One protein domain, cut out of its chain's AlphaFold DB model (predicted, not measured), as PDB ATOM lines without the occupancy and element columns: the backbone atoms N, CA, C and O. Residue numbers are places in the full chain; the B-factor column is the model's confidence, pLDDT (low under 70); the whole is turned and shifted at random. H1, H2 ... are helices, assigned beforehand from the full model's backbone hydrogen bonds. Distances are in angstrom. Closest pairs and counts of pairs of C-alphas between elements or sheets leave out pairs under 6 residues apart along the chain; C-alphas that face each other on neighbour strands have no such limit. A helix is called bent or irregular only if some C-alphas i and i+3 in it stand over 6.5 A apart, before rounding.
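This is residues 259 to 355 of the 358 residues of the protein "OPT/YSL family transporter" of Candidatus Acidoferrum panamensis (UniProt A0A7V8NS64). Two long helices, H1 and H5, meet near the start of H1 and the end of H5 as a V and spread from there. The short H2 and H3 make a small head beyond the other end of H1, and residues 313 to 322 lead from it to H4 and H5, leaving an open, flat frame with few contacts. The printed part has 97 residues with five named helices, H1 to H5, and no named strand: all helix. It is extended, with a radius of gyration of the C-alphas of 19.9 A and spans of 62 by 32 by 16 A.

H1, residues 270 to 295, touches H5, residues 335 to 353, through residues 270 to 275 and 349 to 353 alone. Their closest C-alphas, of Gly 271 and Ala 353, are 3.8 A apart, and they run opposite ways at a steep tilt of 38 degrees. H2, residues 300 to 303, is close to but not clearly touching H1, the closest C-alphas being those of Leu 294 and Ile 300, 7.3 A apart. H3, residues 306 to 312, is close to but not clearly touching H2, with the C-alphas of Ser 301 and Thr 309 closest at 6.3 A. H4, residues 323 to 333, is apart from H1 and H3. It is close to but not clearly touching H5, about perpendicular at 79 degrees, with the C-alphas of Leu 331 and Leu 337 closest at 6.5 A. Every O i to N i+4 pair is within hydrogen-bond range in H1, H3 and H5, against 3 of 7 in H4, where 3 of 8 O i to N i+3 pairs are; H2 is too short for an i+4 pair.

H1 begins at C-alpha 270 (-17.623, -5.916, 40.756) and is 37.7 A long. H2 is 5.2 A, H3 10.1 A and H4 12.2 A long; H4 is irregular, with C-alphas 327 and 330 9.3 A apart. H5, 26.6 A long, ends at C-alpha 353 (-20.062, -8.145, 44.635).

The two farthest C-alphas, of Lys 261 and His 306, are 62.8 A apart. The printed part has no cut and no long link. Residues 261 to 268 stand free, and their pLDDT is under 70, as it is at 301 to 303, 318 to 320, 322 to 328 and 332.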
ATOM      1  N   THR A 259     -20.686  -5.749  55.165       83.06
ATOM      2  CA  THR A 259     -19.704  -6.841  55.298       83.06
ATOM      3  C   THR A 259     -18.341  -6.529  54.678       83.06
ATOM      4  O   THR A 259     -17.391  -7.294  54.870       83.06
ATOM      5  N   THR A 260     -18.214  -5.407  53.967       77.94
ATOM      6  CA  THR A 260     -16.995  -5.002  53.260       77.94
ATOM      7  C   THR A 260     -16.490  -3.681  53.839       77.94
ATOM      8  O   THR A 260     -17.172  -2.669  53.778       77.94
ATOM      9  N   LYS A 261     -15.267  -3.643  54.392       63.62
ATOM     10  CA  LYS A 261     -14.707  -2.449  55.074       63.62
ATOM     11  C   LYS A 261     -14.476  -1.220  54.169       63.62
ATOM     12  O   LYS A 261     -14.046  -0.183  54.663       63.62
ATOM     13  N   LYS A 262     -14.715  -1.324  52.859       57.66
ATOM     14  CA  LYS A 262     -14.451  -0.278  51.863       57.66
ATOM     15  C   LYS A 262     -15.767   0.169  51.224       57.66
ATOM     16  O   LYS A 262     -16.400  -0.614  50.523       57.66
ATOM     17  N   LYS A 263     -16.135   1.437  51.422       57.19
ATOM     18  CA  LYS A 263     -17.075   2.142  50.541       57.19
ATOM     19  C   LYS A 263     -16.317   2.537  49.277       57.19
ATOM     20  O   LYS A 263     -15.678   3.582  49.250       57.19
ATOM     21  N   GLU A 264     -16.316   1.685  48.259       54.38
ATOM     22  CA  GLU A 264     -15.894   2.115  46.924       54.38
ATOM     23  C   GLU A 264     -17.101   2.728  46.205       54.38
ATOM     24  O   GLU A 264     -17.999   2.023  45.759       54.38
ATOM     25  N   GLU A 265     -17.126   4.060  46.104       53.16
ATOM     26  CA  GLU A 265     -18.088   4.827  45.292       53.16
ATOM     27  C   GLU A 265     -17.670   4.866  43.810       53.16
ATOM     28  O   GLU A 265     -17.740   5.899  43.151       53.16
ATOM     29  N   SER A 266     -17.186   3.745  43.270       55.44
ATOM     30  CA  SER A 266     -16.907   3.636  41.837       55.44
ATOM     31  C   SER A 266     -18.138   3.096  41.112       55.44
ATOM     32  O   SER A 266     -18.698   2.076  41.521       55.44
ATOM     33  N   GLU A 267     -18.548   3.746  40.015       55.25
ATOM     34  CA  GLU A 267     -19.614   3.245  39.127       55.25
ATOM     35  C   GLU A 267     -19.305   1.825  38.609       55.25
ATOM     36  O   GLU A 267     -20.213   1.022  38.399       55.25
ATOM     37  N   ALA A 268     -18.018   1.481  38.484       64.62
ATOM     38  CA  ALA A 268     -17.535   0.167  38.077       64.62
ATOM     39  C   ALA A 268     -17.176  -0.702  39.295       64.62
ATOM     40  O   ALA A 268     -16.013  -1.022  39.530       64.62
ATOM     41  N   SER A 269     -18.179  -1.077  40.090       75.75
ATOM     42  CA  SER A 269     -18.008  -2.087  41.144       75.75
ATOM     43  C   SER A 269     -18.110  -3.511  40.569       75.75
ATOM     44  O   SER A 269     -18.823  -3.725  39.581       75.75
ATOM     45  N   PRO A 270     -17.477  -4.525  41.193       80.81
ATOM     46  CA  PRO A 270     -17.623  -5.916  40.756       80.81
ATOM     47  C   PRO A 270     -19.090  -6.376  40.749       80.81
ATOM     48  O   PRO A 270     -19.512  -7.116  39.860       80.81
ATOM     49  N   GLY A 271     -19.899  -5.877  41.692       83.62
ATOM     50  CA  GLY A 271     -21.343  -6.111  41.716       83.62
ATOM     51  C   GLY A 271     -22.072  -5.493  40.520       83.62
ATOM     52  O   GLY A 271     -22.911  -6.159  39.915       83.62
ATOM     53  N   ALA A 272     -21.731  -4.257  40.140       83.00
ATOM     54  CA  ALA A 272     -22.306  -3.597  38.967       83.00
ATOM     55  C   ALA A 272     -21.955  -4.333  37.662       83.00
ATOM     56  O   ALA A 272     -22.835  -4.554  36.829       83.00
ATOM     57  N   LEU A 273     -20.707  -4.786  37.510       84.50
ATOM     58  CA  LEU A 273     -20.263  -5.564  36.346       84.50
ATOM     59  C   LEU A 273     -20.974  -6.921  36.254       84.50
ATOM     60  O   LEU A 273     -21.468  -7.288  35.187       84.50
ATOM     61  N   TYR A 274     -21.090  -7.645  37.372       88.19
ATOM     62  CA  TYR A 274     -21.816  -8.917  37.416       88.19
ATOM     63  C   TYR A 274     -23.306  -8.736  37.092       88.19
ATOM     64  O   TYR A 274     -23.854  -9.471  36.271       88.19
ATOM     65  N   ALA A 275     -23.952  -7.717  37.672       87.62
ATOM     66  CA  ALA A 275     -25.340  -7.380  37.370       87.62
ATOM     67  C   ALA A 275     -25.532  -7.030  35.885       87.62
ATOM     68  O   ALA A 275     -26.466  -7.528  35.259       87.62
ATOM     69  N   SER A 276     -24.627  -6.243  35.292       87.06
ATOM     70  CA  SER A 276     -24.660  -5.924  33.859       87.06
ATOM     71  C   SER A 276     -24.553  -7.182  32.990       87.06
ATOM     72  O   SER A 276     -25.290  -7.316  32.013       87.06
ATOM     73  N   GLY A 277     -23.681  -8.128  33.355       90.06
ATOM     74  CA  GLY A 277     -23.559  -9.416  32.665       90.06
ATOM     75  C   GLY A 277     -24.834 -10.261  32.751       90.06
ATOM     76  O   GLY A 277     -25.273 -10.818  31.746       90.06
ATOM     77  N   LEU A 278     -25.475 -10.305  33.924       90.00
ATOM     78  CA  LEU A 278     -26.754 -10.997  34.117       90.00
ATOM     79  C   LEU A 278     -27.889 -10.372  33.296       90.00
ATOM     80  O   LEU A 278     -28.684 -11.102  32.706       90.00
ATOM     81  N   ILE A 279     -27.952  -9.039  33.223       88.81
ATOM     82  CA  ILE A 279     -28.939  -8.323  32.400       88.81
ATOM     83  C   ILE A 279     -28.723  -8.642  30.917       88.81
ATOM     84  O   ILE A 279     -29.683  -8.967  30.216       88.81
ATOM     85  N   ALA A 280     -27.472  -8.609  30.446       88.56
ATOM     86  CA  ALA A 280     -27.134  -8.945  29.066       88.56
ATOM     87  C   ALA A 280     -27.519 -10.394  28.724       88.56
ATOM     88  O   ALA A 280     -28.185 -10.634  27.717       88.56
ATOM     89  N   ALA A 281     -27.176 -11.353  29.590       88.44
ATOM     90  CA  ALA A 281     -27.554 -12.752  29.414       88.44
ATOM     91  C   ALA A 281     -29.082 -12.931  29.395       88.44
ATOM     92  O   ALA A 281     -29.612 -13.587  28.497       88.44
ATOM     93  N   GLY A 282     -29.800 -12.305  30.334       88.75
ATOM     94  CA  GLY A 282     -31.263 -12.334  30.383       88.75
ATOM     95  C   GLY A 282     -31.910 -11.785  29.109       88.75
ATOM     96  O   GLY A 282     -32.857 -12.382  28.599       88.75
ATOM     97  N   GLY A 283     -31.357 -10.707  28.545       86.50
ATOM     98  CA  GLY A 283     -31.794 -10.155  27.261       86.50
ATOM     99  C   GLY A 283     -31.607 -11.130  26.094       86.50
ATOM    100  O   GLY A 283     -32.527 -11.317  25.299       86.50
ATOM    101  N   VAL A 284     -30.455 -11.804  26.017       87.38
ATOM    102  CA  VAL A 284     -30.170 -12.802  24.969       87.38
ATOM    103  C   VAL A 284     -31.106 -14.008  25.076       87.38
ATOM    104  O   VAL A 284     -31.706 -14.401  24.077       87.38
ATOM    105  N   PHE A 285     -31.291 -14.574  26.274       89.06
ATOM    106  CA  PHE A 285     -32.222 -15.693  26.476       89.06
ATOM    107  C   PHE A 285     -33.679 -15.294  26.218       89.06
ATOM    108  O   PHE A 285     -34.431 -16.077  25.639       89.06
ATOM    109  N   GLY A 286     -34.072 -14.071  26.584       84.69
ATOM    110  CA  GLY A 286     -35.386 -13.523  26.252       84.69
ATOM    111  C   GLY A 286     -35.611 -13.439  24.741       84.69
ATOM    112  O   GLY A 286     -36.646 -13.885  24.248       84.69
ATOM    113  N   LEU A 287     -34.618 -12.945  23.991       85.00
ATOM    114  CA  LEU A 287     -34.671 -12.896  22.530       85.00
ATOM    115  C   LEU A 287     -34.758 -14.294  21.910       85.00
ATOM    116  O   LEU A 287     -35.564 -14.505  21.009       85.00
ATOM    117  N   LEU A 288     -33.983 -15.258  22.411       86.62
ATOM    118  CA  LEU A 288     -34.084 -16.653  21.975       86.62
ATOM    119  C   LEU A 288     -35.495 -17.210  22.195       86.62
ATOM    120  O   LEU A 288     -36.051 -17.825  21.290       86.62
ATOM    121  N   GLY A 289     -36.108 -16.940  23.352       83.31
ATOM    122  CA  GLY A 289     -37.491 -17.337  23.627       83.31
ATOM    123  C   GLY A 289     -38.506 -16.701  22.672       83.31
ATOM    124  O   GLY A 289     -39.446 -17.364  22.241       83.31
ATOM    125  N   ILE A 290     -38.314 -15.435  22.294       83.19
ATOM    126  CA  ILE A 290     -39.155 -14.753  21.296       83.19
ATOM    127  C   ILE A 290     -38.988 -15.395  19.914       83.19
ATOM    128  O   ILE A 290     -39.981 -15.634  19.234       83.19
ATOM    129  N   VAL A 291     -37.751 -15.701  19.506       83.62
ATOM    130  CA  VAL A 291     -37.473 -16.371  18.229       83.62
ATOM    131  C   VAL A 291     -38.129 -17.747  18.192       83.62
ATOM    132  O   VAL A 291     -38.768 -18.072  17.201       83.62
ATOM    133  N   ILE A 292     -38.042 -18.527  19.272       82.62
ATOM    134  CA  ILE A 292     -38.712 -19.831  19.367       82.62
ATOM    135  C   ILE A 292     -40.230 -19.679  19.212       82.62
ATOM    136  O   ILE A 292     -40.802 -20.338  18.352       82.62
ATOM    137  N   ASN A 293     -40.865 -18.765  19.960       78.56
ATOM    138  CA  ASN A 293     -42.309 -18.513  19.830       78.56
ATOM    139  C   ASN A 293     -42.700 -18.121  18.399       78.56
ATOM    140  O   ASN A 293     -43.742 -18.534  17.907       78.56
ATOM    141  N   LEU A 294     -41.860 -17.336  17.719       79.06
ATOM    142  CA  LEU A 294     -42.101 -16.956  16.332       79.06
ATOM    143  C   LEU A 294     -41.989 -18.159  15.381       79.06
ATOM    144  O   LEU A 294     -42.780 -18.271  14.456       79.06
ATOM    145  N   LEU A 295     -41.030 -19.065  15.596       81.19
ATOM    146  CA  LEU A 295     -40.852 -20.276  14.779       81.19
ATOM    147  C   LEU A 295     -41.946 -21.336  15.006       81.19
ATOM    148  O   LEU A 295     -42.150 -22.195  14.144       81.19
ATOM    149  N   GLU A 296     -42.643 -21.268  16.139       77.62
ATOM    150  CA  GLU A 296     -43.819 -22.085  16.464       77.62
ATOM    151  C   GLU A 296     -45.135 -21.497  15.910       77.62
ATOM    152  O   GLU A 296     -46.157 -22.185  15.924       77.62
ATOM    153  N   ASP A 297     -45.127 -20.258  15.396       75.88
ATOM    154  CA  ASP A 297     -46.312 -19.593  14.839       75.88
ATOM    155  C   ASP A 297     -46.840 -20.349  13.596       75.88
ATOM    156  O   ASP A 297     -46.108 -20.489  12.607       75.88
ATOM    157  N   PRO A 298     -48.108 -20.813  13.591       70.50
ATOM    158  CA  PRO A 298     -48.707 -21.508  12.452       70.50
ATOM    159  C   PRO A 298     -48.664 -20.714  11.139       70.50
ATOM    160  O   PRO A 298     -48.605 -21.310  10.063       70.50
ATOM    161  N   GLU A 299     -48.668 -19.379  11.204       71.12
ATOM    162  CA  GLU A 299     -48.660 -18.513  10.021       71.12
ATOM    163  C   GLU A 299     -47.252 -18.222   9.473       71.12
ATOM    164  O   GLU A 299     -47.116 -17.549   8.444       71.12
ATOM    165  N   ILE A 300     -46.182 -18.729  10.102       73.62
ATOM    166  CA  ILE A 300     -44.815 -18.394   9.677       73.62
ATOM    167  C   ILE A 300     -44.499 -18.847   8.248       73.62
ATOM    168  O   ILE A 300     -43.736 -18.182   7.543       73.62
ATOM    169  N   SER A 301     -45.135 -19.928   7.787       65.62
ATOM    170  CA  SER A 301     -44.939 -20.475   6.439       65.62
ATOM    171  C   SER A 301     -45.311 -19.480   5.328       65.62
ATOM    172  O   SER A 301     -44.699 -19.481   4.264       65.62
ATOM    173  N   ASN A 302     -46.249 -18.565   5.603       68.06
ATOM    174  CA  ASN A 302     -46.680 -17.532   4.655       68.06
ATOM    175  C   ASN A 302     -45.757 -16.304   4.648       68.06
ATOM    176  O   ASN A 302     -45.802 -15.488   3.730       68.06
ATOM    177  N   ARG A 303     -44.930 -16.142   5.687       68.12
ATOM    178  CA  ARG A 303     -44.103 -14.944   5.914       68.12
ATOM    179  C   ARG A 303     -42.631 -15.171   5.570       68.12
ATOM    180  O   ARG A 303     -41.865 -14.213   5.478       68.12
ATOM    181  N   VAL A 304     -42.234 -16.428   5.407       74.19
ATOM    182  CA  VAL A 304     -40.848 -16.853   5.239       74.19
ATOM    183  C   VAL A 304     -40.670 -17.509   3.866       74.19
ATOM    184  O   VAL A 304     -41.537 -18.269   3.437       74.19
ATOM    185  N   PRO A 305     -39.553 -17.255   3.154       77.75
ATOM    186  CA  PRO A 305     -39.285 -17.910   1.880       77.75
ATOM    187  C   PRO A 305     -39.361 -19.438   1.981       77.75
ATOM    188  O   PRO A 305     -38.824 -20.033   2.915       77.75
ATOM    189  N   HIS A 306     -39.948 -20.078   0.969       73.56
ATOM    190  CA  HIS A 306     -40.217 -21.522   0.963       73.56
ATOM    191  C   HIS A 306     -38.961 -22.401   1.140       73.56
ATOM    192  O   HIS A 306     -39.026 -23.509   1.666       73.56
ATOM    193  N   TRP A 307     -37.785 -21.906   0.739       78.81
ATOM    194  CA  TRP A 307     -36.517 -22.608   0.965       78.81
ATOM    195  C   TRP A 307     -36.149 -22.680   2.455       78.81
ATOM    196  O   TRP A 307     -35.570 -23.667   2.903       78.81
ATOM    197  N   LEU A 308     -36.499 -21.657   3.239       77.44
ATOM    198  CA  LEU A 308     -36.186 -21.593   4.664       77.44
ATOM    199  C   LEU A 308     -37.172 -22.444   5.479       77.44
ATOM    200  O   LEU A 308     -36.771 -23.107   6.432       77.44
ATOM    201  N   THR A 309     -38.441 -22.507   5.066       75.75
ATOM    202  CA  THR A 309     -39.439 -23.386   5.700       75.75
ATOM    203  C   THR A 309     -39.122 -24.864   5.464       75.75
ATOM    204  O   THR A 309     -39.190 -25.655   6.404       75.75
ATOM    205  N   ALA A 310     -38.685 -25.225   4.252       74.94
ATOM    206  CA  ALA A 310     -38.294 -26.591   3.904       74.94
ATOM    207  C   ALA A 310     -36.988 -27.044   4.582       74.94
ATOM    208  O   ALA A 310     -36.871 -28.203   4.971       74.94
ATOM    209  N   THR A 311     -36.009 -26.145   4.744       80.94
ATOM    210  CA  THR A 311     -34.716 -26.479   5.376       80.94
ATOM    211  C   THR A 311     -34.797 -26.575   6.896       80.94
ATOM    212  O   THR A 311     -34.119 -27.417   7.480       80.94
ATOM    213  N   LEU A 312     -35.625 -25.747   7.543       79.06
ATOM    214  CA  LEU A 312     -35.763 -25.715   9.006       79.06
ATOM    215  C   LEU A 312     -36.954 -26.524   9.543       79.06
ATOM    216  O   LEU A 312     -37.085 -26.664  10.760       79.06
ATOM    217  N   GLY A 313     -37.809 -27.061   8.666       74.94
ATOM    218  CA  GLY A 313     -38.993 -27.828   9.059       74.94
ATOM    219  C   GLY A 313     -40.018 -26.982   9.817       74.94
ATOM    220  O   GLY A 313     -40.505 -27.404  10.864       74.94
ATOM    221  N   LEU A 314     -40.293 -25.771   9.322       77.31
ATOM    222  CA  LEU A 314     -41.236 -24.831   9.937       77.31
ATOM    223  C   LEU A 314     -42.681 -25.098   9.477       77.31
ATOM    224  O   LEU A 314     -42.882 -25.433   8.306       77.31
ATOM    225  N   PRO A 315     -43.693 -24.884  10.337       76.38
ATOM    226  CA  PRO A 315     -43.592 -24.434  11.730       76.38
ATOM    227  C   PRO A 315     -43.106 -25.542  12.676       76.38
ATOM    228  O   PRO A 315     -43.460 -26.715  12.534       76.38
ATOM    229  N   TRP A 316     -42.299 -25.161  13.668       78.00
ATOM    230  CA  TRP A 316     -41.907 -26.073  14.739       78.00
ATOM    231  C   TRP A 316     -43.122 -26.427  15.603       78.00
ATOM    232  O   TRP A 316     -43.998 -25.604  15.850       78.00
ATOM    233  N   ARG A 317     -43.194 -27.678  16.077       72.81
ATOM    234  CA  ARG A 317     -44.234 -28.079  17.033       72.81
ATOM    235  C   ARG A 317     -44.058 -27.282  18.328       72.81
ATOM    236  O   ARG A 317     -42.976 -27.342  18.903       72.81
ATOM    237  N   ALA A 318     -45.141 -26.681  18.826       67.62
ATOM    238  CA  ALA A 318     -45.187 -25.898  20.073       67.62
ATOM    239  C   ALA A 318     -44.627 -26.626  21.317       67.62
ATOM    240  O   ALA A 318     -44.252 -26.027  22.319       67.62
ATOM    241  N   ASP A 319     -44.552 -27.955  21.259       64.19
ATOM    242  CA  ASP A 319     -44.021 -28.776  22.338       64.19
ATOM    243  C   ASP A 319     -42.494 -28.971  22.285       64.19
ATOM    244  O   ASP A 319     -41.927 -29.518  23.234       64.19
ATOM    245  N   LEU A 320     -41.796 -28.607  21.204       69.00
ATOM    246  CA  LEU A 320     -40.370 -28.933  21.025       69.00
ATOM    247  C   LEU A 320     -39.481 -28.275  22.085       69.00
ATOM    248  O   LEU A 320     -38.607 -28.943  22.636       69.00
ATOM    249  N   PHE A 321     -39.748 -27.011  22.419       70.25
ATOM    250  CA  PHE A 321     -38.948 -26.231  23.370       70.25
ATOM    251  C   PHE A 321     -39.653 -25.970  24.706       70.25
ATOM    252  O   PHE A 321     -39.135 -25.245  25.557       70.25
ATOM    253  N   ALA A 322     -40.782 -26.638  24.957       68.06
ATOM    254  CA  ALA A 322     -41.517 -26.594  26.221       68.06
ATOM    255  C   ALA A 322     -40.811 -27.375  27.359       68.06
ATOM    256  O   ALA A 322     -41.431 -28.165  28.072       68.06
ATOM    257  N   PHE A 323     -39.501 -27.167  27.552       67.56
ATOM    258  CA  PHE A 323     -38.687 -27.844  28.570       67.56
ATOM    259  C   PHE A 323     -39.222 -27.610  29.989       67.56
ATOM    260  O   PHE A 323     -39.283 -28.542  30.784       67.56
ATOM    261  N   GLY A 324     -39.669 -26.387  30.300       65.88
ATOM    262  CA  GLY A 324     -40.225 -26.040  31.613       65.88
ATOM    263  C   GLY A 324     -41.435 -26.905  31.989       65.88
ATOM    264  O   GLY A 324     -41.344 -27.673  32.948       65.88
ATOM    265  N   PRO A 325     -42.541 -26.854  31.225       66.69
ATOM    266  CA  PRO A 325     -43.713 -27.689  31.480       66.69
ATOM    267  C   PRO A 325     -43.426 -29.195  31.402       66.69
ATOM    268  O   PRO A 325     -44.008 -29.960  32.163       66.69
ATOM    269  N   LYS A 326     -42.512 -29.638  30.525       66.19
ATOM    270  CA  LYS A 326     -42.202 -31.067  30.340       66.19
ATOM    271  C   LYS A 326     -41.318 -31.672  31.430       66.19
ATOM    272  O   LYS A 326     -41.509 -32.833  31.772       66.19
ATOM    273  N   VAL A 327     -40.347 -30.921  31.949       69.56
ATOM    274  CA  VAL A 327     -39.347 -31.429  32.909       69.56
ATOM    275  C   VAL A 327     -39.682 -31.040  34.342       69.56
ATOM    276  O   VAL A 327     -39.516 -31.844  35.254       69.56
ATOM    277  N   LEU A 328     -40.175 -29.819  34.553       67.69
ATOM    278  CA  LEU A 328     -40.517 -29.303  35.881       67.69
ATOM    279  C   LEU A 328     -42.022 -29.380  36.169       67.69
ATOM    280  O   LEU A 328     -42.431 -29.148  37.307       67.69
ATOM    281  N   GLY A 329     -42.856 -29.717  35.178       75.19
ATOM    282  CA  GLY A 329     -44.288 -29.921  35.380       75.19
ATOM    283  C   GLY A 329     -44.947 -28.714  36.069       75.19
ATOM    284  O   GLY A 329     -44.686 -27.570  35.677       75.19
ATOM    285  N   PRO A 330     -45.741 -28.925  37.137       74.00
ATOM    286  CA  PRO A 330     -46.371 -27.845  37.903       74.00
ATOM    287  C   PRO A 330     -45.377 -26.900  38.597       74.00
ATOM    288  O   PRO A 330     -45.733 -25.765  38.904       74.00
ATOM    289  N   LEU A 331     -44.128 -27.325  38.848       70.62
ATOM    290  CA  LEU A 331     -43.135 -26.455  39.487       70.62
ATOM    291  C   LEU A 331     -42.699 -25.307  38.577       70.62
ATOM    292  O   LEU A 331     -42.343 -24.248  39.090       70.62
ATOM    293  N   SER A 332     -42.770 -25.485  37.254       67.69
ATOM    294  CA  SER A 332     -42.361 -24.466  36.277       67.69
ATOM    295  C   SER A 332     -43.153 -23.158  36.383       67.69
ATOM    296  O   SER A 332     -42.622 -22.096  36.073       67.69
ATOM    297  N   THR A 333     -44.397 -23.223  36.864       71.06
ATOM    298  CA  THR A 333     -45.283 -22.066  37.067       71.06
ATOM    299  C   THR A 333     -45.452 -21.707  38.544       71.06
ATOM    300  O   THR A 333     -46.213 -20.804  38.886       71.06
ATOM    301  N   SER A 334     -44.738 -22.393  39.443       83.94
ATOM    302  CA  SER A 334     -44.879 -22.175  40.878       83.94
ATOM    303  C   SER A 334     -44.181 -20.887  41.328       83.94
ATOM    304  O   SER A 334     -42.984 -20.682  41.106       83.94
ATOM    305  N   ASN A 335     -44.915 -20.038  42.054       85.38
ATOM    306  CA  ASN A 335     -44.363 -18.820  42.661       85.38
ATOM    307  C   ASN A 335     -43.204 -19.127  43.629       85.38
ATOM    308  O   ASN A 335     -42.296 -18.313  43.786       85.38
ATOM    309  N   LEU A 336     -43.213 -20.313  44.251       86.69
ATOM    310  CA  LEU A 336     -42.153 -20.766  45.149       86.69
ATOM    311  C   LEU A 336     -40.827 -20.977  44.408       86.69
ATOM    312  O   LEU A 336     -39.794 -20.514  44.886       86.69
ATOM    313  N   LEU A 337     -40.844 -21.626  43.236       86.88
ATOM    314  CA  LEU A 337     -39.641 -21.783  42.418       86.88
ATOM    315  C   LEU A 337     -39.101 -20.416  41.985       86.88
ATOM    316  O   LEU A 337     -37.900 -20.175  42.089       86.88
ATOM    317  N   GLY A 338     -39.986 -19.505  41.568       86.38
ATOM    318  CA  GLY A 338     -39.614 -18.128  41.236       86.38
ATOM    319  C   GLY A 338     -38.923 -17.409  42.399       86.38
ATOM    320  O   GLY A 338     -37.874 -16.793  42.209       86.38
ATOM    321  N   LEU A 339     -39.451 -17.552  43.619       88.56
ATOM    322  CA  LEU A 339     -38.849 -16.987  44.827       88.56
ATOM    323  C   LEU A 339     -37.481 -17.610  45.143       88.56
ATOM    324  O   LEU A 339     -36.544 -16.888  45.474       88.56
ATOM    325  N   ILE A 340     -37.339 -18.932  45.012       90.81
ATOM    326  CA  ILE A 340     -36.058 -19.626  45.217       90.81
ATOM    327  C   ILE A 340     -35.019 -19.133  44.207       90.81
ATOM    328  O   ILE A 340     -33.911 -18.774  44.597       90.81
ATOM    329  N   MET A 341     -35.378 -19.048  42.923       90.38
ATOM    330  CA  MET A 341     -34.491 -18.524  41.881       90.38
ATOM    331  C   MET A 341     -34.099 -17.068  42.148       90.38
ATOM    332  O   MET A 341     -32.943 -16.697  41.956       90.38
ATOM    333  N   PHE A 342     -35.031 -16.258  42.652       90.88
ATOM    334  CA  PHE A 342     -34.755 -14.884  43.057       90.88
ATOM    335  C   PHE A 342     -33.767 -14.809  44.231       90.88
ATOM    336  O   PHE A 342     -32.834 -14.008  44.201       90.88
ATOM    337  N   LEU A 343     -33.914 -15.669  45.242       91.69
ATOM    338  CA  LEU A 343     -32.972 -15.754  46.363       91.69
ATOM    339  C   LEU A 343     -31.589 -16.246  45.920       91.69
ATOM    340  O   LEU A 343     -30.583 -15.729  46.399       91.69
ATOM    341  N   ILE A 344     -31.525 -17.198  44.983       93.25
ATOM    342  CA  ILE A 344     -30.263 -17.655  44.384       93.25
ATOM    343  C   ILE A 344     -29.579 -16.500  43.648       93.25
ATOM    344  O   ILE A 344     -28.381 -16.292  43.830       93.25
ATOM    345  N   LEU A 345     -30.331 -15.717  42.872       92.19
ATOM    346  CA  LEU A 345     -29.821 -14.534  42.177       92.19
ATOM    347  C   LEU A 345     -29.304 -13.473  43.161       92.19
ATOM    348  O   LEU A 345     -28.230 -12.907  42.969       92.19
ATOM    349  N   ALA A 346     -30.043 -13.214  44.242       91.19
ATOM    350  CA  ALA A 346     -29.618 -12.297  45.296       91.19
ATOM    351  C   ALA A 346     -28.348 -12.799  46.009       91.19
ATOM    352  O   ALA A 346     -27.429 -12.020  46.268       91.19
ATOM    353  N   GLY A 347     -28.268 -14.105  46.278       91.81
ATOM    354  CA  GLY A 347     -27.100 -14.754  46.868       91.81
ATOM    355  C   GLY A 347     -25.875 -14.721  45.954       91.81
ATOM    356  O   GLY A 347     -24.769 -14.448  46.424       91.81
ATOM    357  N   SER A 348     -26.053 -14.930  44.646       91.75
ATOM    358  CA  SER A 348     -24.960 -14.830  43.678       91.75
ATOM    359  C   SER A 348     -24.461 -13.390  43.557       91.75
ATOM    360  O   SER A 348     -23.252 -13.165  43.618       91.75
ATOM    361  N   LEU A 349     -25.365 -12.406  43.500       89.62
ATOM    362  CA  LEU A 349     -25.021 -10.982  43.549       89.62
ATOM    363  C   LEU A 349     -24.218 -10.640  44.808       89.62
ATOM    364  O   LEU A 349     -23.156 -10.031  44.701       89.62
ATOM    365  N   PHE A 350     -24.677 -11.077  45.984       89.69
ATOM    366  CA  PHE A 350     -23.967 -10.867  47.247       89.69
ATOM    367  C   PHE A 350     -22.557 -11.478  47.232       89.69
ATOM    368  O   PHE A 350     -21.602 -10.856  47.698       89.69
ATOM    369  N   TYR A 351     -22.407 -12.685  46.683       89.38
ATOM    370  CA  TYR A 351     -21.121 -13.373  46.604       89.38
ATOM    371  C   TYR A 351     -20.139 -12.678  45.648       89.38
ATOM    372  O   TYR A 351     -18.997 -12.408  46.023       89.38
ATOM    373  N   PHE A 352     -20.570 -12.363  44.424       87.31
ATOM    374  CA  PHE A 352     -19.695 -11.770  43.408       87.31
ATOM    375  C   PHE A 352     -19.379 -10.298  43.678       87.31
ATOM    376  O   PHE A 352     -18.257  -9.871  43.417       87.31
ATOM    377  N   ALA A 353     -20.301  -9.542  44.279       84.19
ATOM    378  CA  ALA A 353     -20.062  -8.145  44.635       84.19
ATOM    379  C   ALA A 353     -18.960  -7.956  45.696       84.19
ATOM    380  O   ALA A 353     -18.425  -6.858  45.823       84.19
ATOM    381  N   ARG A 354     -18.605  -9.010  46.443       82.69
ATOM    382  CA  ARG A 354     -17.538  -8.990  47.460       82.69
ATOM    383  C   ARG A 354     -16.162  -9.391  46.927       82.69
ATOM    384  O   ARG A 354     -15.182  -9.296  47.667       82.69
ATOM    385  N   LYS A 355     -16.066  -9.873  45.684       81.69
ATOM    386  CA  LYS A 355     -14.769 -10.186  45.072       81.69
ATOM    387  C   LYS A 355     -14.034  -8.896  44.720       81.69
ATOM    388  O   LYS A 355     -14.663  -7.899  44.383       81.69
TER     389      LYS A 355